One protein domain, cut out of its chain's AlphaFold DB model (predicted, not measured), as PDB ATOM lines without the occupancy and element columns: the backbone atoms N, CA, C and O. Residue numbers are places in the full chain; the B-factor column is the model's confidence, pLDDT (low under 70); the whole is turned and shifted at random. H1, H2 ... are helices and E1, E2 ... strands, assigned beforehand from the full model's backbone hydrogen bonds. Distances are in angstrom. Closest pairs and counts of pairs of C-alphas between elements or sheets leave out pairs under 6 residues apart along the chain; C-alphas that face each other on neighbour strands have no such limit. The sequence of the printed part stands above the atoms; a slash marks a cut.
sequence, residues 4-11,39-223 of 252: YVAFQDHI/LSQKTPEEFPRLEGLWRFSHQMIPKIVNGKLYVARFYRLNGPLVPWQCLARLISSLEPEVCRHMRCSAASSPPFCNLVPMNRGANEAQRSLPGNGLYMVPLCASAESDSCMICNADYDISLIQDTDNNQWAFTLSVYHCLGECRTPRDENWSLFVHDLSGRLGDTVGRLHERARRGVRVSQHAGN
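AT A GLANCE: This is residues 4 to 11 and 39 to 223 of the 252 residues of an uncharacterized protein of Trichoderma parareesei (UniProt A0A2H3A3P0). A long, twisted wall of five strands, E1, E2, E3, E8 and E7, is partly covered on one face by a much smaller sheet of three short strands, E4, E5 and E6, with helix H1 beside that small sheet. H3 is over one end of E8 on the same face as H1, H2 lies away from both sheets in a long loop region, and residues 199 to 209, with the first part of H4, stick out. The printed part has 193 residues with four named helices and eight named strands, in the order E1 E2 E3 H1 E4 E5 E6 H2 E7 E8 H3 H4; both sheets are antiparallel and the class is mixed, helices and strands. The whole is compact, with a radius of gyration of the C-alphas of 18.2 A, and spans 53 by 43 by 29 A.

HOW THE PARTS SIT: The large sheet runs E1 at residues 4 to 9, E2 at 54 to 65, E3 at 68 to 80, E8 at 167 to 180 and E7 at 153 to 162, with E1 and E7 as edge strands. E1 and E2 have N 7 and O 56 at 3.0 A, within hydrogen-bond range. The hairpin E2 and E3 has N 61 and O 72 at 2.8 A, also within range. E3 and E8 stand at 171 degrees between their directions, with N 73 and O 174 within range at 2.8 A. The hairpin E7 and E8 has N 158 and O 171 within range at 2.9 A. The second sheet is E4 at residues 97 to 99, E5 at 102 to 106 and E6 at 113 to 117, a meander, each strand the antiparallel neighbour of the one before. In the hairpin E4 and E5, N 102 and O 99 are within range at 3.1 A, and in the hairpin E5 and E6, N 114 and O 105 at 2.7 A. The two sheets form a sandwich, two sheets face to face, with the facing parts 10.4 A centre to centre and their best planes 8 degrees apart. The closest C-alphas of E4 and E8 are those of Val 98 and Val 174, 6.2 A apart. H1, residues 84 to 94, is on the large sheet at a height over the sheet of 10.2 A, over E3 and E8, slantwise to the strands at 37 degrees to E3 on the local plane. H1 stands at the small sheet's level; its closest C-alphas with E5 are those of Ser 92 and Ser 105, 4.5 A. H3, residues 187 to 193, is on the same face of the large sheet as H1 and only just stands up from it, its line rising 42 degrees; the C-alphas of Leu 178 and Asn 188, the closest of E8 and H3, are 4.9 A apart. H2, residues 124 to 127, and H4, residues 203 to 218, are on neither sheet and touch no helix. Every O i to N i+4 pair is within hydrogen-bond range in H1, H3 and H4; H2 is too short for such a pair.

IN THESE COORDINATES: E1 begins at C-alpha 4, (27.899, -16.357, -15.323). From first to last C-alpha E8 measures 41.1 A, E3 40.0 A, E2 34.8 A and E7 28.0 A. H4 measures 21.8 A, has a kink of 25 degrees near residue 212 and ends at C-alpha 218, (40.934, -1.657, 8.266).

THE WHOLE: The C-alphas farthest apart, those of Asp 164 and Gly 201, are 54.6 A apart. Residues 12 to 38 are not printed, and C-alphas 11 and 39 are 20.5 A apart across the cut. The link from H2 to E7 is long, 25 residues. The mean pLDDT of the printed part is 70.4, and 86 residues are under 70, among them residues 119 to 145 and 182 to 219.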
ATOM      1  N   TYR A   4      26.953 -16.763 -14.297       56.75
ATOM      2  CA  TYR A   4      27.899 -16.357 -15.323       56.75
ATOM      3  C   TYR A   4      27.137 -15.726 -16.481       56.75
ATOM      4  O   TYR A   4      26.106 -16.245 -16.912       56.75
ATOM      5  N   VAL A   5      27.638 -14.593 -16.955       61.94
ATOM      6  CA  VAL A   5      27.132 -13.899 -18.134       61.94
ATOM      7  C   VAL A   5      28.337 -13.482 -18.961       61.94
ATOM      8  O   VAL A   5      29.203 -12.758 -18.472       61.94
ATOM      9  N   ALA A   6      28.388 -13.914 -20.215       61.75
ATOM     10  CA  ALA A   6      29.359 -13.414 -21.174       61.75
ATOM     11  C   ALA A   6      28.685 -13.146 -22.511       61.75
ATOM     12  O   ALA A   6      27.761 -13.853 -22.915       61.75
ATOM     13  N   PHE A   7      29.148 -12.097 -23.175       71.06
ATOM     14  CA  PHE A   7      28.678 -11.714 -24.494       71.06
ATOM     15  C   PHE A   7      29.780 -10.966 -25.244       71.06
ATOM     16  O   PHE A   7      30.731 -10.440 -24.654       71.06
ATOM     17  N   GLN A   8      29.654 -10.943 -26.565       68.25
ATOM     18  CA  GLN A   8      30.480 -10.129 -27.448       68.25
ATOM     19  C   GLN A   8      29.570  -9.145 -28.174       68.25
ATOM     20  O   GLN A   8      28.447  -9.500 -28.535       68.25
ATOM     21  N   ASP A   9      30.043  -7.917 -28.355       62.53
ATOM     22  CA  ASP A   9      29.279  -6.873 -29.032       62.53
ATOM     23  C   ASP A   9      30.188  -5.983 -29.886       62.53
ATOM     24  O   ASP A   9      31.378  -5.791 -29.595       62.53
ATOM     25  N   HIS A  10      29.611  -5.428 -30.950       65.38
ATOM     26  CA  HIS A  10      30.250  -4.409 -31.765       65.38
ATOM     27  C   HIS A  10      29.877  -3.034 -31.220       65.38
ATOM     28  O   HIS A  10      28.773  -2.534 -31.428       65.38
ATOM     29  N   ILE A  11      30.814  -2.416 -30.504       63.69
ATOM     30  CA  ILE A  11      30.626  -1.067 -29.977       63.69
ATOM     31  C   ILE A  11      31.391  -0.091 -30.856       63.69
ATOM     32  O   ILE A  11      32.614   0.030 -30.761       63.69
ATOM     33  N   LEU A  39      23.521 -17.186 -21.597       34.62
ATOM     34  CA  LEU A  39      23.495 -17.587 -20.185       34.62
ATOM     35  C   LEU A  39      24.087 -19.001 -20.077       34.62
ATOM     36  O   LEU A  39      23.355 -19.984 -20.151       34.62
ATOM     37  N   SER A  40      25.411 -19.126 -19.955       36.91
ATOM     38  CA  SER A  40      26.054 -20.443 -19.807       36.91
ATOM     39  C   SER A  40      26.176 -20.848 -18.335       36.91
ATOM     40  O   SER A  40      26.646 -20.073 -17.504       36.91
ATOM     41  N   GLN A  41      25.773 -22.084 -18.017       39.97
ATOM     42  CA  GLN A  41      25.947 -22.721 -16.701       39.97
ATOM     43  C   GLN A  41      27.167 -23.663 -16.628       39.97
ATOM     44  O   GLN A  41      27.320 -24.370 -15.632       39.97
ATOM     45  N   LYS A  42      28.047 -23.701 -17.636       33.88
ATOM     46  CA  LYS A  42      29.264 -24.533 -17.611       33.88
ATOM     47  C   LYS A  42      30.508 -23.764 -18.050       33.88
ATOM     48  O   LYS A  42      30.390 -22.714 -18.672       33.88
ATOM     49  N   THR A  43      31.645 -24.309 -17.605       43.38
ATOM     50  CA  THR A  43      33.044 -23.843 -17.654       43.38
ATOM     51  C   THR A  43      33.367 -22.811 -18.736       43.38
ATOM     52  O   THR A  43      32.900 -22.957 -19.864       43.38
ATOM     53  N   PRO A  44      34.194 -21.795 -18.414       48.50
ATOM     54  CA  PRO A  44      34.565 -20.740 -19.342       48.50
ATOM     55  C   PRO A  44      35.515 -21.313 -20.397       48.50
ATOM     56  O   PRO A  44      36.725 -21.135 -20.313       48.50
ATOM     57  N   GLU A  45      34.985 -22.014 -21.394       47.31
ATOM     58  CA  GLU A  45      35.665 -22.072 -22.680       47.31
ATOM     59  C   GLU A  45      35.684 -20.634 -23.192       47.31
ATOM     60  O   GLU A  45      34.670 -20.072 -23.613       47.31
ATOM     61  N   GLU A  46      36.834 -19.982 -23.020       57.34
ATOM     62  CA  GLU A  46      37.103 -18.677 -23.594       57.34
ATOM     63  C   GLU A  46      37.073 -18.827 -25.113       57.34
ATOM     64  O   GLU A  46      38.097 -19.063 -25.748       57.34
ATOM     65  N   PHE A  47      35.887 -18.699 -25.707       55.84
ATOM     66  CA  PHE A  47      35.775 -18.589 -27.152       55.84
ATOM     67  C   PHE A  47      36.724 -17.480 -27.626       55.84
ATOM     68  O   PHE A  47      36.749 -16.398 -27.005       55.84
ATOM     69  N   PRO A  48      37.506 -17.732 -28.695       64.44
ATOM     70  CA  PRO A  48      38.396 -16.727 -29.243       64.44
ATOM     71  C   PRO A  48      37.585 -15.467 -29.559       64.44
ATOM     72  O   PRO A  48      36.456 -15.523 -30.055       64.44
ATOM     73  N   ARG A  49      38.133 -14.313 -29.173       71.94
ATOM     74  CA  ARG A  49      37.496 -13.018 -29.418       71.94
ATOM     75  C   ARG A  49      37.425 -12.801 -30.929       71.94
ATOM     76  O   ARG A  49      38.451 -12.889 -31.598       71.94
ATOM     77  N   LEU A  50      36.242 -12.481 -31.450       73.31
ATOM     78  CA  LEU A  50      36.115 -12.040 -32.837       73.31
ATOM     79  C   LEU A  50      36.877 -10.722 -33.028       73.31
ATOM     80  O   LEU A  50      36.807  -9.815 -32.191       73.31
ATOM     81  N   GLU A  51      37.627 -10.625 -34.123       73.62
ATOM     82  CA  GLU A  51      38.459  -9.460 -34.410       73.62
ATOM     83  C   GLU A  51      37.620  -8.169 -34.428       73.62
ATOM     84  O   GLU A  51      36.465  -8.154 -34.848       73.62
ATOM     85  N   GLY A  52      38.177  -7.081 -33.890       76.38
ATOM     86  CA  GLY A  52      37.473  -5.796 -33.791       76.38
ATOM     87  C   GLY A  52      36.298  -5.727 -32.801       76.38
ATOM     88  O   GLY A  52      35.789  -4.630 -32.575       76.38
ATOM     89  N   LEU A  53      35.875  -6.829 -32.168       83.19
ATOM     90  CA  LEU A  53      34.763  -6.817 -31.206       83.19
ATOM     91  C   LEU A  53      35.221  -6.673 -29.756       83.19
ATOM     92  O   LEU A  53      36.310  -7.115 -29.373       83.19
ATOM     93  N   TRP A  54      34.340  -6.096 -28.940       85.38
ATOM     94  CA  TRP A  54      34.479  -6.083 -27.492       85.38
ATOM     95  C   TRP A  54      33.873  -7.356 -26.903       85.38
ATOM     96  O   TRP A  54      32.785  -7.786 -27.285       85.38
ATOM     97  N   ARG A  55      34.573  -7.950 -25.940       86.31
ATOM     98  CA  ARG A  55      34.130  -9.100 -25.155       86.31
ATOM     99  C   ARG A  55      33.957  -8.671 -23.709       86.31
ATOM    100  O   ARG A  55      34.907  -8.206 -23.076       86.31
ATOM    101  N   PHE A  56      32.762  -8.908 -23.190       86.12
ATOM    102  CA  PHE A  56      32.386  -8.631 -21.814       86.12
ATOM    103  C   PHE A  56      32.102  -9.949 -21.117       86.12
ATOM    104  O   PHE A  56      31.342 -10.779 -21.617       86.12
ATOM    105  N   SER A  57      32.681 -10.136 -19.940       84.94
ATOM    106  CA  SER A  57      32.304 -11.244 -19.072       84.94
ATOM    107  C   SER A  57      32.126 -10.755 -17.650       84.94
ATOM    108  O   SER A  57      32.972 -10.028 -17.129       84.94
ATOM    109  N   HIS A  58      31.051 -11.205 -17.023       84.94
ATOM    110  CA  HIS A  58      30.786 -11.002 -15.616       84.94
ATOM    111  C   HIS A  58      30.417 -12.335 -14.970       84.94
ATOM    112  O   HIS A  58      29.480 -13.020 -15.386       84.94
ATOM    113  N   GLN A  59      31.149 -12.691 -13.923       85.31
ATOM    114  CA  GLN A  59      30.895 -13.882 -13.132       85.31
ATOM    115  C   GLN A  59      30.687 -13.499 -11.676       85.31
ATOM    116  O   GLN A  59      31.451 -12.717 -11.123       85.31
ATOM    117  N   MET A  60      29.682 -14.095 -11.043       85.75
ATOM    118  CA  MET A  60      29.418 -13.969  -9.619       85.75
ATOM    119  C   MET A  60      29.355 -15.359  -8.987       85.75
ATOM    120  O   MET A  60      28.540 -16.205  -9.372       85.75
ATOM    121  N   ILE A  61      30.214 -15.584  -7.998       87.12
ATOM    122  CA  ILE A  61      30.380 -16.865  -7.316       87.12
ATOM    123  C   ILE A  61      30.145 -16.645  -5.819       87.12
ATOM    124  O   ILE A  61      30.947 -15.976  -5.171       87.12
ATOM    125  N   PRO A  62      29.067 -17.190  -5.239       87.38
ATOM    126  CA  PRO A  62      28.900 -17.238  -3.795       87.38
ATOM    127  C   PRO A  62      29.599 -18.470  -3.206       87.38
ATOM    128  O   PRO A  62      29.636 -19.530  -3.837       87.38
ATOM    129  N   LYS A  63      30.098 -18.350  -1.976       85.69
ATOM    130  CA  LYS A  63      30.765 -19.432  -1.241       85.69
ATOM    131  C   LYS A  63      30.607 -19.255   0.264       85.69
ATOM    132  O   LYS A  63      30.557 -18.128   0.740       85.69
ATOM    133  N   ILE A  64      30.579 -20.352   1.012       87.12
ATOM    134  CA  ILE A  64      30.658 -20.330   2.475       87.12
ATOM    135  C   ILE A  64      32.059 -20.785   2.885       87.12
ATOM    136  O   ILE A  64      32.514 -21.828   2.427       87.12
ATOM    137  N   VAL A  65      32.742 -20.006   3.721       86.12
ATOM    138  CA  VAL A  65      34.067 -20.328   4.273       86.12
ATOM    139  C   VAL A  65      34.032 -20.049   5.770       86.12
ATOM    140  O   VAL A  65      33.667 -18.946   6.174       86.12
ATOM    141  N   ASN A  66      34.382 -21.038   6.597       84.88
ATOM    142  CA  ASN A  66      34.419 -20.915   8.062       84.88
ATOM    143  C   ASN A  66      33.128 -20.315   8.657       84.88
ATOM    144  O   ASN A  66      33.164 -19.411   9.489       84.88
ATOM    145  N   GLY A  67      31.967 -20.766   8.168       82.94
ATOM    146  CA  GLY A  67      30.657 -20.281   8.613       82.94
ATOM    147  C   GLY A  67      30.268 -18.882   8.116       82.94
ATOM    148  O   GLY A  67      29.169 -18.422   8.430       82.94
ATOM    149  N   LYS A  68      31.102 -18.217   7.309       86.75
ATOM    150  CA  LYS A  68      30.837 -16.895   6.723       86.75
ATOM    151  C   LYS A  68      30.525 -16.978   5.234       86.75
ATOM    152  O   LYS A  68      31.091 -17.804   4.521       86.75
ATOM    153  N   LEU A  69      29.620 -16.125   4.767       86.44
ATOM    154  CA  LEU A  69      29.228 -16.023   3.369       86.44
ATOM    155  C   LEU A  69      30.159 -15.054   2.648       86.44
ATOM    156  O   LEU A  69      30.348 -13.917   3.070       86.44
ATOM    157  N   TYR A  70      30.675 -15.490   1.513       88.25
ATOM    158  CA  TYR A  70      31.478 -14.695   0.609       88.25
ATOM    159  C   TYR A  70      30.827 -14.643  -0.765       88.25
ATOM    160  O   TYR A  70      30.201 -15.606  -1.213       88.25
ATOM    161  N   VAL A  71      31.026 -13.530  -1.460       89.12
ATOM    162  CA  VAL A  71      30.661 -13.369  -2.866       89.12
ATOM    163  C   VAL A  71      31.863 -12.825  -3.618       89.12
ATOM    164  O   VAL A  71      32.305 -11.703  -3.359       89.12
ATOM    165  N   ALA A  72      32.369 -13.608  -4.566       89.75
ATOM    166  CA  ALA A  72      33.359 -13.157  -5.527       89.75
ATOM    167  C   ALA A  72      32.678 -12.677  -6.813       89.75
ATOM    168  O   ALA A  72      31.726 -13.303  -7.289       89.75
ATOM    169  N   ARG A  73      33.156 -11.566  -7.372       91.62
ATOM    170  CA  ARG A  73      32.726 -11.023  -8.663       91.62
ATOM    171  C   ARG A  73      33.937 -10.811  -9.552       91.62
ATOM    172  O   ARG A  73      34.922 -10.234  -9.108       91.62
ATOM    173  N   PHE A  74      33.835 -11.242 -10.797       89.50
ATOM    174  CA  PHE A  74      34.888 -11.116 -11.793       89.50
ATOM    175  C   PHE A  74      34.313 -10.413 -13.010       89.50
ATOM    176  O   PHE A  74      33.419 -10.944 -13.667       89.50
ATOM    177  N   TYR A  75      34.814  -9.220 -13.298       90.44
ATOM    178  CA  TYR A  75      34.491  -8.445 -14.485       90.44
ATOM    179  C   TYR A  75      35.700  -8.472 -15.408       90.44
ATOM    180  O   TYR A  75      36.817  -8.190 -14.975       90.44
ATOM    181  N   ARG A  76      35.492  -8.796 -16.683       90.44
ATOM    182  CA  ARG A  76      36.537  -8.695 -17.705       90.44
ATOM    183  C   ARG A  76      35.989  -7.988 -18.928       90.44
ATOM    184  O   ARG A  76      34.878  -8.276 -19.379       90.44
ATOM    185  N   LEU A  77      36.802  -7.086 -19.447       90.19
ATOM    186  CA  LEU A  77      36.582  -6.352 -20.676       90.19
ATOM    187  C   LEU A  77      37.817  -6.566 -21.542       90.19
ATOM    188  O   LEU A  77      38.901  -6.122 -21.177       90.19
ATOM    189  N   ASN A  78      37.647  -7.234 -22.676       89.81
ATOM    190  CA  ASN A  78      38.704  -7.372 -23.672       89.81
ATOM    191  C   ASN A  78      38.232  -6.740 -24.976       89.81
ATOM    192  O   ASN A  78      37.085  -6.947 -25.367       89.81
ATOM    193  N   GLY A  79      39.082  -5.996 -25.666       88.81
ATOM    194  CA  GLY A  79      38.678  -5.345 -26.908       88.81
ATOM    195  C   GLY A  79      39.847  -4.894 -27.761       88.81
ATOM    196  O   GLY A  79      40.992  -5.024 -27.343       88.81
ATOM    197  N   PRO A  80      39.575  -4.381 -28.967       89.25
ATOM    198  CA  PRO A  80      40.621  -3.929 -29.877       89.25
ATOM    199  C   PRO A  80      41.468  -2.807 -29.263       89.25
ATOM    200  O   PRO A  80      40.969  -2.022 -28.449       89.25
ATOM    201  N   LEU A  81      42.728  -2.682 -29.697       88.25
ATOM    202  CA  LEU A  81      43.556  -1.514 -29.384       88.25
ATOM    203  C   LEU A  81      42.989  -0.251 -30.029       88.25
ATOM    204  O   LEU A  81      43.265   0.090 -31.175       88.25
ATOM    205  N   VAL A  82      42.189   0.461 -29.247       87.50
ATOM    206  CA  VAL A  82      41.696   1.804 -29.547       87.50
ATOM    207  C   VAL A  82      42.512   2.843 -28.774       87.50
ATOM    208  O   VAL A  82      43.134   2.498 -27.764       87.50
ATOM    209  N   PRO A  83      42.485   4.127 -29.180       88.88
ATOM    210  CA  PRO A  83      43.046   5.200 -28.369       88.88
ATOM    211  C   PRO A  83      42.500   5.169 -26.938       88.88
ATOM    212  O   PRO A  83      41.312   4.896 -26.726       88.88
ATOM    213  N   TRP A  84      43.352   5.491 -25.960       86.12
ATOM    214  CA  TRP A  84      43.013   5.453 -24.533       86.12
ATOM    215  C   TRP A  84      41.680   6.141 -24.215       86.12
ATOM    216  O   TRP A  84      40.868   5.611 -23.466       86.12
ATOM    217  N   GLN A  85      41.405   7.290 -24.829       85.19
ATOM    218  CA  GLN A  85      40.198   8.076 -24.571       85.19
ATOM    219  C   GLN A  85      38.913   7.313 -24.924       85.19
ATOM    220  O   GLN A  85      37.866   7.530 -24.313       85.19
ATOM    221  N   CYS A  86      38.965   6.410 -25.903       86.56
ATOM    222  CA  CYS A  86      37.837   5.556 -26.263       86.56
ATOM    223  C   CYS A  86      37.606   4.480 -25.196       86.56
ATOM    224  O   CYS A  86      36.477   4.320 -24.731       86.56
ATOM    225  N   LEU A  87      38.672   3.811 -24.749       87.81
ATOM    226  CA  LEU A  87      38.593   2.835 -23.661       87.81
ATOM    227  C   LEU A  87      38.157   3.485 -22.340       87.81
ATOM    228  O   LEU A  87      37.302   2.946 -21.643       87.81
ATOM    229  N   ALA A  88      38.695   4.661 -22.018       85.25
ATOM    230  CA  ALA A  88      38.368   5.385 -20.797       85.25
ATOM    231  C   ALA A  88      36.877   5.742 -20.729       85.25
ATOM    232  O   ALA A  88      36.228   5.534 -19.702       85.25
ATOM    233  N   ARG A  89      36.311   6.213 -21.852       84.88
ATOM    234  CA  ARG A  89      34.865   6.451 -21.994       84.88
ATOM    235  C   ARG A  89      34.064   5.166 -21.809       84.88
ATOM    236  O   ARG A  89      33.064   5.191 -21.096       84.88
ATOM    237  N   LEU A  90      34.509   4.057 -22.399       87.00
ATOM    238  CA  LEU A  90      33.836   2.768 -22.259       87.00
ATOM    239  C   LEU A  90      33.816   2.302 -20.796       87.00
ATOM    240  O   LEU A  90      32.736   2.064 -20.259       87.00
ATOM    241  N   ILE A  91      34.966   2.258 -20.117       86.31
ATOM    242  CA  ILE A  91      35.056   1.884 -18.693       86.31
ATOM    243  C   ILE A  91      34.169   2.798 -17.838       86.31
ATOM    244  O   ILE A  91      33.395   2.313 -17.015       86.31
ATOM    245  N   SER A  92      34.226   4.113 -18.063       83.50
ATOM    246  CA  SER A  92      33.396   5.078 -17.334       83.50
ATOM    247  C   SER A  92      31.897   4.948 -17.626       83.50
ATOM    248  O   SER A  92      31.106   5.299 -16.760       83.50
ATOM    249  N   SER A  93      31.496   4.431 -18.794       83.06
ATOM    250  CA  SER A  93      30.085   4.176 -19.135       83.06
ATOM    251  C   SER A  93      29.536   2.875 -18.545       83.06
ATOM    252  O   SER A  93      28.358   2.804 -18.206       83.06
ATOM    253  N   LEU A  94      30.385   1.851 -18.412       84.50
ATOM    254  CA  LEU A  94      30.013   0.562 -17.821       84.50
ATOM    255  C   LEU A  94      29.937   0.632 -16.298       84.50
ATOM    256  O   LEU A  94      29.269  -0.195 -15.686       84.50
ATOM    257  N   GLU A  95      30.661   1.583 -15.707       84.75
ATOM    258  CA  GLU A  95      30.743   1.793 -14.266       84.75
ATOM    259  C   GLU A  95      31.008   0.496 -13.464       84.75
ATOM    260  O   GLU A  95      30.243   0.202 -12.543       84.75
ATOM    261  N   PRO A  96      32.064  -0.300 -13.765       86.44
ATOM    262  CA  PRO A  96      32.278  -1.586 -13.100       86.44
ATOM    263  C   PRO A  96      32.312  -1.437 -11.577       86.44
ATOM    264  O   PRO A  96      33.116  -0.681 -11.025       86.44
ATOM    265  N   GLU A  97      31.420  -2.140 -10.887       87.62
ATOM    266  CA  GLU A  97      31.236  -1.959  -9.451       87.62
ATOM    267  C   GLU A  97      32.261  -2.760  -8.646       87.62
ATOM    268  O   GLU A  97      32.272  -3.991  -8.681       87.62
ATOM    269  N   VAL A  98      33.052  -2.068  -7.823       87.06
ATOM    270  CA  VAL A  98      33.863  -2.723  -6.792       87.06
ATOM    271  C   VAL A  98      32.950  -3.119  -5.640       87.06
ATOM    272  O   VAL A  98      32.829  -4.278  -5.269       87.06
ATOM    273  N   CYS A  99      32.199  -2.173  -5.096       84.69
ATOM    274  CA  CYS A  99      31.160  -2.420  -4.103       84.69
ATOM    275  C   CYS A  99      30.137  -1.285  -4.156       84.69
ATOM    276  O   CYS A  99      30.269  -0.346  -4.935       84.69
ATOM    277  N   ARG A 100      29.130  -1.305  -3.282       80.38
ATOM    278  CA  ARG A 100      28.151  -0.206  -3.209       80.38
ATOM    279  C   ARG A 100      28.755   1.137  -2.779       80.38
ATOM    280  O   ARG A 100      28.084   2.158  -2.857       80.38
ATOM    281  N   HIS A 101      30.012   1.157  -2.337       76.75
ATOM    282  CA  HIS A 101      30.723   2.379  -1.971       76.75
ATOM    283  C   HIS A 101      31.586   2.933  -3.101       76.75
ATOM    284  O   HIS A 101      31.836   4.136  -3.115       76.75
ATOM    285  N   MET A 102      32.047   2.086  -4.028       82.56
ATOM    286  CA  MET A 102      33.077   2.442  -5.003       82.56
ATOM    287  C   MET A 102      32.888   1.710  -6.324       82.56
ATOM    288  O   MET A 102      32.525   0.534  -6.363       82.56
ATOM    289  N   ARG A 103      33.223   2.393  -7.409       85.12
ATOM    290  CA  ARG A 103      33.213   1.854  -8.768       85.12
ATOM    291  C   ARG A 103      34.459   2.287  -9.522       85.12
ATOM    292  O   ARG A 103      35.099   3.271  -9.153       85.12
ATOM    293  N   CYS A 104      34.753   1.582 -10.597       84.19
ATOM    294  CA  CYS A 104      35.790   1.951 -11.539       84.19
ATOM    295  C   CYS A 104      35.317   3.091 -12.450       84.19
ATOM    296  O   CYS A 104      34.171   3.123 -12.907       84.19
ATOM    297  N   SER A 105      36.216   4.029 -12.727       82.50
ATOM    298  CA  SER A 105      36.057   5.063 -13.747       82.50
ATOM    299  C   SER A 105      37.428   5.409 -14.308       82.50
ATOM    300  O   SER A 105      38.408   5.471 -13.577       82.50
ATOM    301  N   ALA A 106      37.521   5.633 -15.609       80.81
ATOM    302  CA  ALA A 106      38.766   6.007 -16.263       80.81
ATOM    303  C   ALA A 106      38.678   7.455 -16.760       80.81
ATOM    304  O   ALA A 106      37.669   7.869 -17.338       80.81
ATOM    305  N   ALA A 107      39.739   8.224 -16.508       72.06
ATOM    306  CA  ALA A 107      39.860   9.614 -16.938       72.06
ATOM    307  C   ALA A 107      40.605   9.708 -18.275       72.06
ATOM    308  O   ALA A 107      41.284   8.776 -18.694       72.06
ATOM    309  N   SER A 108      40.511  10.858 -18.944       66.06
ATOM    310  CA  SER A 108      41.102  11.062 -20.273       66.06
ATOM    311  C   SER A 108      42.636  10.994 -20.305       66.06
ATOM    312  O   SER A 108      43.196  10.816 -21.385       66.06
ATOM    313  N   SER A 109      43.317  11.147 -19.161       61.62
ATOM    314  CA  SER A 109      44.776  11.043 -19.013       61.62
ATOM    315  C   SER A 109      45.182  11.086 -17.528       61.62
ATOM    316  O   SER A 109      44.534  11.826 -16.780       61.62
ATOM    317  N   PRO A 110      46.271  10.411 -17.097       64.44
ATOM    318  CA  PRO A 110      46.980   9.293 -17.756       64.44
ATOM    319  C   PRO A 110      46.127   8.012 -17.970       64.44
ATOM    320  O   PRO A 110      44.961   7.993 -17.563       64.44
ATOM    321  N   PRO A 111      46.660   6.940 -18.610       69.62
ATOM    322  CA  PRO A 111      45.944   5.683 -18.841       69.62
ATOM    323  C   PRO A 111      45.865   4.791 -17.600       69.62
ATOM    324  O   PRO A 111      46.598   3.815 -17.461       69.62
ATOM    325  N   PHE A 112      44.972   5.135 -16.679       71.38
ATOM    326  CA  PHE A 112      44.732   4.360 -15.466       71.38
ATOM    327  C   PHE A 112      43.248   4.339 -15.100       71.38
ATOM    328  O   PHE A 112      42.461   5.222 -15.464       71.38
ATOM    329  N   CYS A 113      42.864   3.300 -14.365       76.75
ATOM    330  CA  CYS A 113      41.535   3.177 -13.792       76.75
ATOM    331  C   CYS A 113      41.522   3.814 -12.396       76.75
ATOM    332  O   CYS A 113      42.267   3.401 -11.514       76.75
ATOM    333  N   ASN A 114      40.658   4.804 -12.194       77.31
ATOM    334  CA  ASN A 114      40.376   5.405 -10.897       77.31
ATOM    335  C   ASN A 114      39.266   4.644 -10.174       77.31
ATOM    336  O   ASN A 114      38.373   4.055 -10.791       77.31
ATOM    337  N   LEU A 115      39.277   4.755  -8.851       80.19
ATOM    338  CA  LEU A 115      38.150   4.397  -8.006       80.19
ATOM    339  C   LEU A 115      37.358   5.659  -7.700       80.19
ATOM    340  O   LEU A 115      37.911   6.649  -7.245       80.19
ATOM    341  N   VAL A 116      36.052   5.644  -7.922       77.31
ATOM    342  CA  VAL A 116      35.192   6.787  -7.602       77.31
ATOM    343  C   VAL A 116      34.092   6.361  -6.638       77.31
ATOM    344  O   VAL A 116      33.592   5.235  -6.736       77.31
ATOM    345  N   PRO A 117      33.703   7.223  -5.682       74.06
ATOM    346  CA  PRO A 117      32.615   6.908  -4.772       74.06
ATOM    347  C   PRO A 117      31.290   6.774  -5.537       74.06
ATOM    348  O   PRO A 117      30.992   7.552  -6.440       74.06
ATOM    349  N   MET A 118      30.453   5.821  -5.131       70.31
ATOM    350  CA  MET A 118      29.137   5.522  -5.730       70.31
ATOM    351  C   MET A 118      28.054   6.587  -5.443       70.31
ATOM    352  O   MET A 118      26.867   6.345  -5.644       70.31
ATOM    353  N   ASN A 119      28.421   7.761  -4.921       64.69
ATOM    354  CA  ASN A 119      27.486   8.671  -4.267       64.69
ATOM    355  C   ASN A 119      26.500   9.324  -5.257       64.69
ATOM    356  O   ASN A 119      26.804  10.340  -5.874       64.69
ATOM    357  N   ARG A 120      25.299   8.743  -5.392       52.66
ATOM    358  CA  ARG A 120      24.222   9.230  -6.274       52.66
ATOM    359  C   ARG A 120      23.403  10.393  -5.684       52.66
ATOM    360  O   ARG A 120      22.399  10.768  -6.278       52.66
ATOM    361  N   GLY A 121      23.794  10.971  -4.540       44.59
ATOM    362  CA  GLY A 121      22.989  12.028  -3.908       44.59
ATOM    363  C   GLY A 121      23.638  12.909  -2.836       44.59
ATOM    364  O   GLY A 121      22.913  13.668  -2.201       44.59
ATOM    365  N   ALA A 122      24.951  12.851  -2.593       42.44
ATOM    366  CA  ALA A 122      25.586  13.814  -1.689       42.44
ATOM    367  C   ALA A 122      26.223  14.955  -2.478       42.44
ATOM    368  O   ALA A 122      27.015  14.723  -3.391       42.44
ATOM    369  N   ASN A 123      25.877  16.175  -2.071       40.19
ATOM    370  CA  ASN A 123      26.489  17.422  -2.504       40.19
ATOM    371  C   ASN A 123      28.018  17.318  -2.606       40.19
ATOM    372  O   ASN A 123      28.674  16.615  -1.832       40.19
ATOM    373  N   GLU A 124      28.560  18.101  -3.535       43.66
ATOM    374  CA  GLU A 124      29.964  18.225  -3.952       43.66
ATOM    375  C   GLU A 124      30.998  18.364  -2.814       43.66
ATOM    376  O   GLU A 124      32.193  18.203  -3.046       43.66
ATOM    377  N   ALA A 125      30.559  18.573  -1.572       41.34
ATOM    378  CA  ALA A 125      31.376  18.672  -0.367       41.34
ATOM    379  C   ALA A 125      32.137  17.384   0.018       41.34
ATOM    380  O   ALA A 125      33.095  17.466   0.776       41.34
ATOM    381  N   GLN A 126      31.777  16.201  -0.502       44.12
ATOM    382  CA  GLN A 126      32.576  14.974  -0.297       44.12
ATOM    383  C   GLN A 126      33.758  14.822  -1.271       44.12
ATOM    384  O   GLN A 126      34.492  13.839  -1.189       44.12
ATOM    385  N   ARG A 127      33.980  15.799  -2.164       44.62
ATOM    386  CA  ARG A 127      35.205  15.907  -2.977       44.62
ATOM    387  C   ARG A 127      36.391  16.511  -2.206       44.62
ATOM    388  O   ARG A 127      37.401  16.850  -2.816       44.62
ATOM    389  N   SER A 128      36.292  16.674  -0.886       37.22
ATOM    390  CA  SER A 128      37.389  17.172  -0.053       37.22
ATOM    391  C   SER A 128      38.497  16.117   0.088       37.22
ATOM    392  O   SER A 128      38.401  15.189   0.892       37.22
ATOM    393  N   LEU A 129      39.528  16.293  -0.736       40.41
ATOM    394  CA  LEU A 129      40.815  15.601  -0.750       40.41
ATOM    395  C   LEU A 129      41.643  15.922   0.511       40.41
ATOM    396  O   LEU A 129      41.848  17.100   0.803       40.41
ATOM    397  N   PRO A 130      42.266  14.933   1.171       34.16
ATOM    398  CA  PRO A 130      43.611  15.081   1.695       34.16
ATOM    399  C   PRO A 130      44.558  14.445   0.671       34.16
ATOM    400  O   PRO A 130      44.779  13.239   0.680       34.16
ATOM    401  N   GLY A 131      45.070  15.236  -0.268       34.34
ATOM    402  CA  GLY A 131      46.036  14.728  -1.240       34.34
ATOM    403  C   GLY A 131      46.148  15.607  -2.472       34.34
ATOM    404  O   GLY A 131      45.155  15.924  -3.121       34.34
ATOM    405  N   ASN A 132      47.376  16.006  -2.787       32.81
ATOM    406  CA  ASN A 132      47.723  16.794  -3.959       32.81
ATOM    407  C   ASN A 132      47.289  16.085  -5.256       32.81
ATOM    408  O   ASN A 132      47.990  15.217  -5.764       32.81
ATOM    409  N   GLY A 133      46.132  16.475  -5.792       37.00
ATOM    410  CA  GLY A 133      45.887  16.685  -7.223       37.00
ATOM    411  C   GLY A 133      46.029  15.536  -8.229       37.00
ATOM    412  O   GLY A 133      45.812  15.816  -9.403       37.00
ATOM    413  N   LEU A 134      46.366  14.294  -7.865       42.16
ATOM    414  CA  LEU A 134      46.664  13.255  -8.875       42.16
ATOM    415  C   LEU A 134      45.962  11.902  -8.697       42.16
ATOM    416  O   LEU A 134      46.136  11.022  -9.533       42.16
ATOM    417  N   TYR A 135      45.137  11.721  -7.670       52.59
ATOM    418  CA  TYR A 135      44.439  10.454  -7.449       52.59
ATOM    419  C   TYR A 135      43.194  10.698  -6.599       52.59
ATOM    420  O   TYR A 135      43.267  11.066  -5.430       52.59
ATOM    421  N   MET A 136      42.016  10.499  -7.181       54.09
ATOM    422  CA  MET A 136      40.784  10.446  -6.399       54.09
ATOM    423  C   MET A 136      40.702   9.041  -5.803       54.09
ATOM    424  O   MET A 136      40.045   8.179  -6.364       54.09
ATOM    425  N   VAL A 137      41.409   8.771  -4.705       58.50
ATOM    426  CA  VAL A 137      41.168   7.547  -3.928       58.50
ATOM    427  C   VAL A 137      39.970   7.833  -3.019       58.50
ATOM    428  O   VAL A 137      40.026   8.784  -2.235       58.50
ATOM    429  N   PRO A 138      38.854   7.083  -3.117       62.97
ATOM    430  CA  PRO A 138      37.725   7.296  -2.227       62.97
ATOM    431  C   PRO A 138      38.176   7.135  -0.774       62.97
ATOM    432  O   PRO A 138      38.941   6.227  -0.472       62.97
ATOM    433  N   LEU A 139      37.634   7.935   0.151       63.53
ATOM    434  CA  LEU A 139      37.935   7.833   1.594       63.53
ATOM    435  C   LEU A 139      37.718   6.423   2.178       63.53
ATOM    436  O   LEU A 139      38.197   6.107   3.262       63.53
ATOM    437  N   CYS A 140      36.939   5.592   1.488       61.66
ATOM    438  CA  CYS A 140      36.662   4.216   1.863       61.66
ATOM    439  C   CYS A 140      37.553   3.176   1.182       61.66
ATOM    440  O   CYS A 140      37.327   1.996   1.428       61.66
ATOM    441  N   ALA A 141      38.501   3.562   0.331       65.12
ATOM    442  CA  ALA A 141      39.545   2.678  -0.173       65.12
ATOM    443  C   ALA A 141      40.771   2.785   0.736       65.12
ATOM    444  O   ALA A 141      41.172   3.878   1.132       65.12
ATOM    445  N   SER A 142      41.371   1.647   1.065       62.72
ATOM    446  CA  SER A 142      42.708   1.649   1.649       62.72
ATOM    447  C   SER A 142      43.732   2.048   0.590       62.72
ATOM    448  O   SER A 142      43.708   1.506  -0.512       62.72
ATOM    449  N   ALA A 143      44.661   2.934   0.946       60.69
ATOM    450  CA  ALA A 143      45.805   3.274   0.100       60.69
ATOM    451  C   ALA A 143      46.828   2.126  -0.031       60.69
ATOM    452  O   ALA A 143      47.684   2.181  -0.906       60.69
ATOM    453  N   GLU A 144      46.748   1.105   0.832       62.69
ATOM    454  CA  GLU A 144      47.810   0.099   1.007       62.69
ATOM    455  C   GLU A 144      47.360  -1.345   0.748       62.69
ATOM    456  O   GLU A 144      48.195  -2.242   0.684       62.69
ATOM    457  N   SER A 145      46.053  -1.616   0.648       62.56
ATOM    458  CA  SER A 145      45.547  -2.998   0.740       62.56
ATOM    459  C   SER A 145      44.426  -3.358  -0.235       62.56
ATOM    460  O   SER A 145      43.804  -4.405  -0.064       62.56
ATOM    461  N   ASP A 146      44.158  -2.522  -1.244       83.56
ATOM    462  CA  ASP A 146      43.117  -2.755  -2.262       83.56
ATOM    463  C   ASP A 146      41.799  -3.255  -1.655       83.56
ATOM    464  O   ASP A 146      41.234  -4.279  -2.037       83.56
ATOM    465  N   SER A 147      41.354  -2.556  -0.611       86.06
ATOM    466  CA  SER A 147      40.246  -2.985   0.238       86.06
ATOM    467  C   SER A 147      39.289  -1.838   0.514       86.06
ATOM    468  O   SER A 147      39.694  -0.693   0.733       86.06
ATOM    469  N   CYS A 148      37.996  -2.148   0.550       83.31
ATOM    470  CA  CYS A 148      36.974  -1.229   1.015       83.31
ATOM    471  C   CYS A 148      36.877  -1.258   2.543       83.31
ATOM    472  O   CYS A 148      36.392  -2.219   3.139       83.31
ATOM    473  N   MET A 149      37.206  -0.130   3.160       74.25
ATOM    474  CA  MET A 149      37.230   0.113   4.604       74.25
ATOM    475  C   MET A 149      35.837   0.184   5.246       74.25
ATOM    476  O   MET A 149      35.722   0.425   6.443       74.25
ATOM    477  N   ILE A 150      34.761   0.025   4.466       76.38
ATOM    478  CA  ILE A 150      33.379   0.075   4.971       76.38
ATOM    479  C   ILE A 150      32.716  -1.302   4.951       76.38
ATOM    480  O   ILE A 150      32.024  -1.635   5.907       76.38
ATOM    481  N   CYS A 151      32.893  -2.086   3.883       78.06
ATOM    482  CA  CYS A 151      32.165  -3.348   3.697       78.06
ATOM    483  C   CYS A 151      33.044  -4.592   3.577       78.06
ATOM    484  O   CYS A 151      32.538  -5.626   3.169       78.06
ATOM    485  N   ASN A 152      34.338  -4.527   3.903       83.31
ATOM    486  CA  ASN A 152      35.206  -5.712   3.876       83.31
ATOM    487  C   ASN A 152      35.203  -6.406   2.495       83.31
ATOM    488  O   ASN A 152      35.041  -7.626   2.366       83.31
ATOM    489  N   ALA A 153      35.267  -5.571   1.454       88.56
ATOM    490  CA  ALA A 153      35.374  -5.996   0.070       88.56
ATOM    491  C   ALA A 153      36.794  -5.720  -0.407       88.56
ATOM    492  O   ALA A 153      37.174  -4.557  -0.539       88.56
ATOM    493  N   ASP A 154      37.537  -6.779  -0.682       91.25
ATOM    494  CA  ASP A 154      38.862  -6.690  -1.278       91.25
ATOM    495  C   ASP A 154      38.720  -6.732  -2.791       91.25
ATOM    496  O   ASP A 154      37.817  -7.387  -3.321       91.25
ATOM    497  N   TYR A 155      39.609  -6.059  -3.502       90.50
ATOM    498  CA  TYR A 155      39.575  -6.018  -4.950       90.50
ATOM    499  C   TYR A 155      40.967  -6.111  -5.560       90.50
ATOM    500  O   TYR A 155      41.981  -6.009  -4.881       90.50
ATOM    501  N   ASP A 156      40.988  -6.383  -6.852       89.50
ATOM    502  CA  ASP A 156      42.170  -6.343  -7.696       89.50
ATOM    503  C   ASP A 156      41.746  -5.802  -9.061       89.50
ATOM    504  O   ASP A 156      40.724  -6.225  -9.615       89.50
ATOM    505  N   ILE A 157      42.489  -4.818  -9.560       87.81
ATOM    506  CA  ILE A 157      42.196  -4.120 -10.807       87.81
ATOM    507  C   ILE A 157      43.442  -4.182 -11.669       87.81
ATOM    508  O   ILE A 157      44.482  -3.645 -11.304       87.81
ATOM    509  N   SER A 158      43.300  -4.766 -12.854       87.25
ATOM    510  CA  SER A 158      44.346  -4.744 -13.865       87.25
ATOM    511  C   SER A 158      43.823  -4.100 -15.140       87.25
ATOM    512  O   SER A 158      42.659  -4.258 -15.524       87.25
ATOM    513  N   LEU A 159      44.694  -3.331 -15.775       88.31
ATOM    514  CA  LEU A 159      44.455  -2.716 -17.063       88.31
ATOM    515  C   LEU A 159      45.750  -2.812 -17.856       88.31
ATOM    516  O   LEU A 159      46.734  -2.157 -17.525       88.31
ATOM    517  N   ILE A 160      45.740  -3.663 -18.870       88.69
ATOM    518  CA  ILE A 160      46.925  -4.020 -19.637       88.69
ATOM    519  C   ILE A 160      46.665  -3.697 -21.101       88.69
ATOM    520  O   ILE A 160      45.609  -4.017 -21.658       88.69
ATOM    521  N   GLN A 161      47.654  -3.052 -21.711       89.50
ATOM    522  CA  GLN A 161      47.774  -2.983 -23.153       89.50
ATOM    523  C   GLN A 161      48.544  -4.223 -23.607       89.50
ATOM    524  O   GLN A 161      49.750  -4.319 -23.399       89.50
ATOM    525  N   ASP A 162      47.836  -5.192 -24.171       85.44
ATOM    526  CA  ASP A 162      48.409  -6.438 -24.664       85.44
ATOM    527  C   ASP A 162      48.778  -6.241 -26.137       85.44
ATOM    528  O   ASP A 162      47.935  -6.318 -27.038       85.44
ATOM    529  N   THR A 163      50.043  -5.886 -26.365       83.62
ATOM    530  CA  THR A 163      50.588  -5.630 -27.702       83.62
ATOM    531  C   THR A 163      50.684  -6.895 -28.540       83.62
ATOM    532  O   THR A 163      50.561  -6.813 -29.759       83.62
ATOM    533  N   ASP A 164      50.848  -8.053 -27.903       84.62
ATOM    534  CA  ASP A 164      51.033  -9.331 -28.591       84.62
ATOM    535  C   ASP A 164      49.718  -9.799 -29.217       84.62
ATOM    536  O   ASP A 164      49.688 -10.253 -30.360       84.62
ATOM    537  N   ASN A 165      48.604  -9.606 -28.505       81.69
ATOM    538  CA  ASN A 165      47.262  -9.927 -28.999       81.69
ATOM    539  C   ASN A 165      46.507  -8.711 -29.559       81.69
ATOM    540  O   ASN A 165      45.305  -8.799 -29.836       81.69
ATOM    541  N   ASN A 166      47.193  -7.575 -29.716       85.75
ATOM    542  CA  ASN A 166      46.641  -6.330 -30.244       85.75
ATOM    543  C   ASN A 166      45.312  -5.934 -29.558       85.75
ATOM    544  O   ASN A 166      44.331  -5.537 -30.206       85.75
ATOM    545  N   GLN A 167      45.269  -6.035 -28.224       90.31
ATOM    546  CA  GLN A 167      44.056  -5.802 -27.440       90.31
ATOM    547  C   GLN A 167      44.278  -4.993 -26.157       90.31
ATOM    548  O   GLN A 167      45.356  -4.962 -25.568       90.31
ATOM    549  N   TRP A 168      43.206  -4.364 -25.685       90.50
ATOM    550  CA  TRP A 168      43.089  -3.921 -24.300       90.50
ATOM    551  C   TRP A 168      42.479  -5.035 -23.458       90.50
ATOM    552  O   TRP A 168      41.470  -5.619 -23.860       90.50
ATOM    553  N   ALA A 169      43.046  -5.268 -22.277       90.25
ATOM    554  CA  ALA A 169      42.519  -6.186 -21.277       90.25
ATOM    555  C   ALA A 169      42.310  -5.446 -19.952       90.25
ATOM    556  O   ALA A 169      43.257  -4.973 -19.328       90.25
ATOM    557  N   PHE A 170      41.056  -5.341 -19.520       90.50
ATOM    558  CA  PHE A 170      40.684  -4.841 -18.202       90.50
ATOM    559  C   PHE A 170      40.074  -5.971 -17.382       90.50
ATOM    560  O   PHE A 170      39.158  -6.662 -17.842       90.50
ATOM    561  N   THR A 171      40.543  -6.127 -16.148       91.50
ATOM    562  CA  THR A 171      39.986  -7.075 -15.185       91.50
ATOM    563  C   THR A 171      39.710  -6.384 -13.861       91.50
ATOM    564  O   THR A 171      40.571  -5.692 -13.326       91.50
ATOM    565  N   LEU A 172      38.536  -6.641 -13.294       91.31
ATOM    566  CA  LEU A 172      38.201  -6.300 -11.919       91.31
ATOM    567  C   LEU A 172      37.757  -7.576 -11.206       91.31
ATOM    568  O   LEU A 172      36.727  -8.161 -11.546       91.31
ATOM    569  N   SER A 173      38.524  -7.979 -10.202       91.94
ATOM    570  CA  SER A 173      38.177  -9.067  -9.294       91.94
ATOM    571  C   SER A 173      37.789  -8.470  -7.952       91.94
ATOM    572  O   SER A 173      38.494  -7.612  -7.434       91.94
ATOM    573  N   VAL A 174      36.679  -8.913  -7.374       92.50
ATOM    574  CA  VAL A 174      36.209  -8.448  -6.068       92.50
ATOM    575  C   VAL A 174      35.851  -9.638  -5.203       92.50
ATOM    576  O   VAL A 174      35.118 -10.516  -5.648       92.50
ATOM    577  N   TYR A 175      36.268  -9.609  -3.944       92.00
ATOM    578  CA  TYR A 175      35.979 -10.606  -2.924       92.00
ATOM    579  C   TYR A 175      35.292  -9.922  -1.751       92.00
ATOM    580  O   TYR A 175      35.890  -9.108  -1.056       92.00
ATOM    581  N   HIS A 176      34.019 -10.232  -1.531       89.69
ATOM    582  CA  HIS A 176      33.209  -9.570  -0.516       89.69
ATOM    583  C   HIS A 176      32.831 -10.562   0.579       89.69
ATOM    584  O   HIS A 176      32.187 -11.570   0.290       89.69
ATOM    585  N   CYS A 177      33.216 -10.283   1.824       89.00
ATOM    586  CA  CYS A 177      32.757 -11.044   2.983       89.00
ATOM    587  C   CYS A 177      31.465 -10.425   3.528       89.00
ATOM    588  O   CYS A 177      31.472  -9.301   4.021       89.00
ATOM    589  N   LEU A 178      30.362 -11.168   3.448       84.31
ATOM    590  CA  LEU A 178      29.025 -10.732   3.860       84.31
ATOM    591  C   LEU A 178      28.686 -11.090   5.314       84.31
ATOM    592  O   LEU A 178      27.551 -10.886   5.735       84.31
ATOM    593  N   GLY A 179      29.652 -11.614   6.072       81.38
ATOM    594  CA  GLY A 179      29.460 -11.987   7.471       81.38
ATOM    595  C   GLY A 179      28.982 -13.425   7.664       81.38
ATOM    596  O   GLY A 179      29.110 -14.263   6.772       81.38
ATOM    597  N   GLU A 180      28.498 -13.746   8.858       82.25
ATOM    598  CA  GLU A 180      28.116 -15.113   9.234       82.25
ATOM    599  C   GLU A 180      26.834 -15.597   8.533       82.25
ATOM    600  O   GLU A 180      25.838 -14.887   8.417       82.25
ATOM    601  N   CYS A 181      26.815 -16.858   8.087       71.00
ATOM    602  CA  CYS A 181      25.694 -17.420   7.318       71.00
ATOM    603  C   CYS A 181      24.424 -17.625   8.150       71.00
ATOM    604  O   CYS A 181      23.330 -17.729   7.598       71.00
ATOM    605  N   ARG A 182      24.569 -17.755   9.474       64.19
ATOM    606  CA  ARG A 182      23.476 -18.103  10.399       64.19
ATOM    607  C   ARG A 182      22.824 -16.878  11.039       64.19
ATOM    608  O   ARG A 182      21.823 -17.015  11.737       64.19
ATOM    609  N   THR A 183      23.346 -15.688  10.767       61.00
ATOM    610  CA  THR A 183      22.847 -14.417  11.286       61.00
ATOM    611  C   THR A 183      22.595 -13.465  10.114       61.00
ATOM    612  O   THR A 183      23.341 -12.523   9.906       61.00
ATOM    613  N   PRO A 184      21.492 -13.615   9.353       54.78
ATOM    614  CA  PRO A 184      21.128 -12.679   8.275       54.78
ATOM    615  C   PRO A 184      20.827 -11.242   8.762       54.78
ATOM    616  O   PRO A 184      20.512 -10.367   7.960       54.78
ATOM    617  N   ARG A 185      20.916 -10.995  10.078       52.50
ATOM    618  CA  ARG A 185      20.959  -9.663  10.703       52.50
ATOM    619  C   ARG A 185      22.371  -9.063  10.744       52.50
ATOM    620  O   ARG A 185      22.530  -7.974  11.285       52.50
ATOM    621  N   ASP A 186      23.375  -9.766  10.220       62.44
ATOM    622  CA  ASP A 186      24.728  -9.249  10.061       62.44
ATOM    623  C   ASP A 186      24.672  -8.024   9.144       62.44
ATOM    624  O   ASP A 186      24.061  -8.011   8.071       62.44
ATOM    625  N   GLU A 187      25.270  -6.947   9.618       63.34
ATOM    626  CA  GLU A 187      25.175  -5.632   9.004       63.34
ATOM    627  C   GLU A 187      25.861  -5.598   7.633       63.34
ATOM    628  O   GLU A 187      25.545  -4.755   6.798       63.34
ATOM    629  N   ASN A 188      26.757  -6.546   7.354       65.94
ATOM    630  CA  ASN A 188      27.358  -6.696   6.031       65.94
ATOM    631  C   ASN A 188      26.335  -7.186   4.989       65.94
ATOM    632  O   ASN A 188      26.388  -6.784   3.826       65.94
ATOM    633  N   TRP A 189      25.355  -7.991   5.411       66.25
ATOM    634  CA  TRP A 189      24.253  -8.445   4.563       66.25
ATOM    635  C   TRP A 189      23.317  -7.290   4.203       66.25
ATOM    636  O   TRP A 189      22.943  -7.119   3.041       66.25
ATOM    637  N   SER A 190      22.985  -6.450   5.188       62.47
ATOM    638  CA  SER A 190      22.124  -5.288   4.969       62.47
ATOM    639  C   SER A 190      22.785  -4.263   4.037       62.47
ATOM    640  O   SER A 190      22.115  -3.730   3.158       62.47
ATOM    641  N   LEU A 191      24.102  -4.057   4.135       62.97
ATOM    642  CA  LEU A 191      24.867  -3.171   3.246       62.97
ATOM    643  C   LEU A 191      25.032  -3.710   1.818       62.97
ATOM    644  O   LEU A 191      25.216  -2.934   0.878       62.97
ATOM    645  N   PHE A 192      24.994  -5.030   1.643       66.12
ATOM    646  CA  PHE A 192      25.039  -5.650   0.323       66.12
ATOM    647  C   PHE A 192      23.697  -5.538  -0.414       66.12
ATOM    648  O   PHE A 192      23.677  -5.278  -1.621       66.12
ATOM    649  N   VAL A 193      22.586  -5.724   0.309       64.31
ATOM    650  CA  VAL A 193      21.233  -5.799  -0.266       64.31
ATOM    651  C   VAL A 193      20.529  -4.441  -0.315       64.31
ATOM    652  O   VAL A 193      19.817  -4.172  -1.282       64.31
ATOM    653  N   HIS A 194      20.704  -3.580   0.689       54.53
ATOM    654  CA  HIS A 194      20.026  -2.286   0.731       54.53
ATOM    655  C   HIS A 194      20.846  -1.203   0.036       54.53
ATOM    656  O   HIS A 194      22.012  -0.967   0.356       54.53
ATOM    657  N   ASP A 195      20.200  -0.489  -0.885       47.38
ATOM    658  CA  ASP A 195      20.738   0.755  -1.411       47.38
ATOM    659  C   ASP A 195      20.897   1.750  -0.249       47.38
ATOM    660  O   ASP A 195      19.929   2.147   0.401       47.38
ATOM    661  N   LEU A 196      22.129   2.190   0.013       49.28
ATOM    662  CA  LEU A 196      22.421   3.245   0.996       49.28
ATOM    663  C   LEU A 196      21.760   4.595   0.646       49.28
ATOM    664  O   LEU A 196      21.809   5.538   1.439       49.28
ATOM    665  N   SER A 197      21.119   4.705  -0.517       40.22
ATOM    666  CA  SER A 197      20.265   5.826  -0.887       40.22
ATOM    667  C   SER A 197      18.878   5.680  -0.259       40.22
ATOM    668  O   SER A 197      17.938   5.219  -0.897       40.22
ATOM    669  N   GLY A 198      18.737   6.119   0.993       39.88
ATOM    670  CA  GLY A 198      17.409   6.362   1.557       39.88
ATOM    671  C   GLY A 198      17.307   6.233   3.068       39.88
ATOM    672  O   GLY A 198      16.770   5.253   3.565       39.88
ATOM    673  N   ARG A 199      17.773   7.247   3.806       36.03
ATOM    674  CA  ARG A 199      17.063   7.821   4.970       36.03
ATOM    675  C   ARG A 199      17.866   9.006   5.495       36.03
ATOM    676  O   ARG A 199      18.884   8.841   6.158       36.03
ATOM    677  N   LEU A 200      17.356  10.195   5.195       39.56
ATOM    678  CA  LEU A 200      17.876  11.528   5.522       39.56
ATOM    679  C   LEU A 200      17.880  11.854   7.040       39.56
ATOM    680  O   LEU A 200      17.960  13.017   7.407       39.56
ATOM    681  N   GLY A 201      17.740  10.857   7.924       39.72
ATOM    682  CA  GLY A 201      17.394  11.066   9.338       39.72
ATOM    683  C   GLY A 201      18.510  10.878  10.370       39.72
ATOM    684  O   GLY A 201      18.351  11.363  11.476       39.72
ATOM    685  N   ASP A 202      19.631  10.224  10.045       41.69
ATOM    686  CA  ASP A 202      20.663   9.876  11.049       41.69
ATOM    687  C   ASP A 202      22.082  10.088  10.516       41.69
ATOM    688  O   ASP A 202      22.873   9.154  10.371       41.69
ATOM    689  N   THR A 203      22.418  11.321  10.156       45.78
ATOM    690  CA  THR A 203      23.740  11.651   9.604       45.78
ATOM    691  C   THR A 203      24.849  11.598  10.659       45.78
ATOM    692  O   THR A 203      25.949  11.143  10.352       45.78
ATOM    693  N   VAL A 204      24.571  11.972  11.913       42.38
ATOM    694  CA  VAL A 204      25.592  12.070  12.977       42.38
ATOM    695  C   VAL A 204      25.928  10.706  13.601       42.38
ATOM    696  O   VAL A 204      27.106  10.377  13.752       42.38
ATOM    697  N   GLY A 205      24.921   9.867  13.878       42.75
ATOM    698  CA  GLY A 205      25.130   8.503  14.388       42.75
ATOM    699  C   GLY A 205      25.874   7.614  13.386       42.75
ATOM    700  O   GLY A 205      26.857   6.961  13.737       42.75
ATOM    701  N   ARG A 206      25.498   7.689  12.100       50.22
ATOM    702  CA  ARG A 206      26.147   6.919  11.027       50.22
ATOM    703  C   ARG A 206      27.580   7.355  10.754       50.22
ATOM    704  O   ARG A 206      28.376   6.514  10.361       50.22
ATOM    705  N   LEU A 207      27.940   8.626  10.950       46.88
ATOM    706  CA  LEU A 207      29.324   9.094  10.782       46.88
ATOM    707  C   LEU A 207      30.253   8.518  11.860       46.88
ATOM    708  O   LEU A 207      31.312   7.987  11.527       46.88
ATOM    709  N   HIS A 208      29.839   8.549  13.130       42.81
ATOM    710  CA  HIS A 208      30.609   7.954  14.229       42.81
ATOM    711  C   HIS A 208      30.717   6.433  14.112       42.81
ATOM    712  O   HIS A 208      31.771   5.850  14.383       42.81
ATOM    713  N   GLU A 209      29.642   5.785  13.678       47.53
ATOM    714  CA  GLU A 209      29.610   4.348  13.465       47.53
ATOM    715  C   GLU A 209      30.443   3.929  12.246       47.53
ATOM    716  O   GLU A 209      31.193   2.959  12.318       47.53
ATOM    717  N   ARG A 210      30.433   4.722  11.168       53.84
ATOM    718  CA  ARG A 210      31.303   4.552   9.994       53.84
ATOM    719  C   ARG A 210      32.778   4.765  10.334       53.84
ATOM    720  O   ARG A 210      33.605   4.009   9.840       53.84
ATOM    721  N   ALA A 211      33.110   5.717  11.208       49.50
ATOM    722  CA  ALA A 211      34.477   5.926  11.691       49.50
ATOM    723  C   ALA A 211      34.962   4.761  12.575       49.50
ATOM    724  O   ALA A 211      36.047   4.230  12.352       49.50
ATOM    725  N   ARG A 212      34.140   4.288  13.528       53.56
ATOM    726  CA  ARG A 212      34.468   3.111  14.360       53.56
ATOM    727  C   ARG A 212      34.566   1.818  13.544       53.56
ATOM    728  O   ARG A 212      35.412   0.980  13.843       53.56
ATOM    729  N   ARG A 213      33.729   1.654  12.514       57.31
ATOM    730  CA  ARG A 213      33.804   0.522  11.576       57.31
ATOM    731  C   ARG A 213      35.009   0.613  10.658       57.31
ATOM    732  O   ARG A 213      35.659  -0.405  10.479       57.31
ATOM    733  N   GLY A 214      35.354   1.804  10.167       57.00
ATOM    734  CA  GLY A 214      36.571   2.030   9.385       57.00
ATOM    735  C   GLY A 214      37.811   1.482  10.086       57.00
ATOM    736  O   GLY A 214      38.617   0.814   9.451       57.00
ATOM    737  N   VAL A 215      37.899   1.656  11.410       56.31
ATOM    738  CA  VAL A 215      38.992   1.127  12.248       56.31
ATOM    739  C   VAL A 215      38.930  -0.397  12.451       56.31
ATOM    740  O   VAL A 215      39.966  -1.024  12.633       56.31
ATOM    741  N   ARG A 216      37.747  -1.027  12.435       60.31
ATOM    742  CA  ARG A 216      37.626  -2.498  12.552       60.31
ATOM    743  C   ARG A 216      37.850  -3.204  11.217       60.31
ATOM    744  O   ARG A 216      38.496  -4.239  11.168       60.31
ATOM    745  N   VAL A 217      37.313  -2.647  10.136       62.66
ATOM    746  CA  VAL A 217      37.432  -3.207   8.786       62.66
ATOM    747  C   VAL A 217      38.839  -2.975   8.232       62.66
ATOM    748  O   VAL A 217      39.347  -3.847   7.537       62.66
ATOM    749  N   SER A 218      39.518  -1.880   8.605       61.09
ATOM    750  CA  SER A 218      40.934  -1.657   8.266       61.09
ATOM    751  C   SER A 218      41.850  -2.781   8.745       61.09
ATOM    752  O   SER A 218      42.733  -3.205   8.009       61.09
ATOM    753  N   GLN A 219      41.607  -3.304   9.951       66.81
ATOM    754  CA  GLN A 219      42.358  -4.425  10.529       66.81
ATOM    755  C   GLN A 219      42.134  -5.742   9.776       66.81
ATOM    756  O   GLN A 219      42.826  -6.730  10.023       66.81
ATOM    757  N   HIS A 220      41.142  -5.782   8.887       73.81
ATOM    758  CA  HIS A 220      40.776  -6.957   8.110       73.81
ATOM    759  C   HIS A 220      40.979  -6.778   6.609       73.81
ATOM    760  O   HIS A 220      40.569  -7.645   5.839       73.81
ATOM    761  N   ALA A 221      41.628  -5.696   6.192       79.00
ATOM    762  CA  ALA A 221      41.909  -5.457   4.792       79.00
ATOM    763  C   ALA A 221      42.730  -6.605   4.176       79.00
ATOM    764  O   ALA A 221      43.682  -7.107   4.780       79.00
ATOM    765  N   GLY A 222      42.326  -7.071   2.993       81.56
ATOM    766  CA  GLY A 222      42.937  -8.215   2.312       81.56
ATOM    767  C   GLY A 222      42.510  -9.592   2.843       81.56
ATOM    768  O   GLY A 222      42.834 -10.614   2.224       81.56
ATOM    769  N   ASN A 223      41.781  -9.668   3.965       86.81
ATOM    770  CA  ASN A 223      41.351 -10.948   4.528       86.81
ATOM    771  C   ASN A 223      40.224 -11.591   3.719       86.81
ATOM    772  O   ASN A 223      40.114 -12.816   3.723       86.81
TER     773      ASN A 223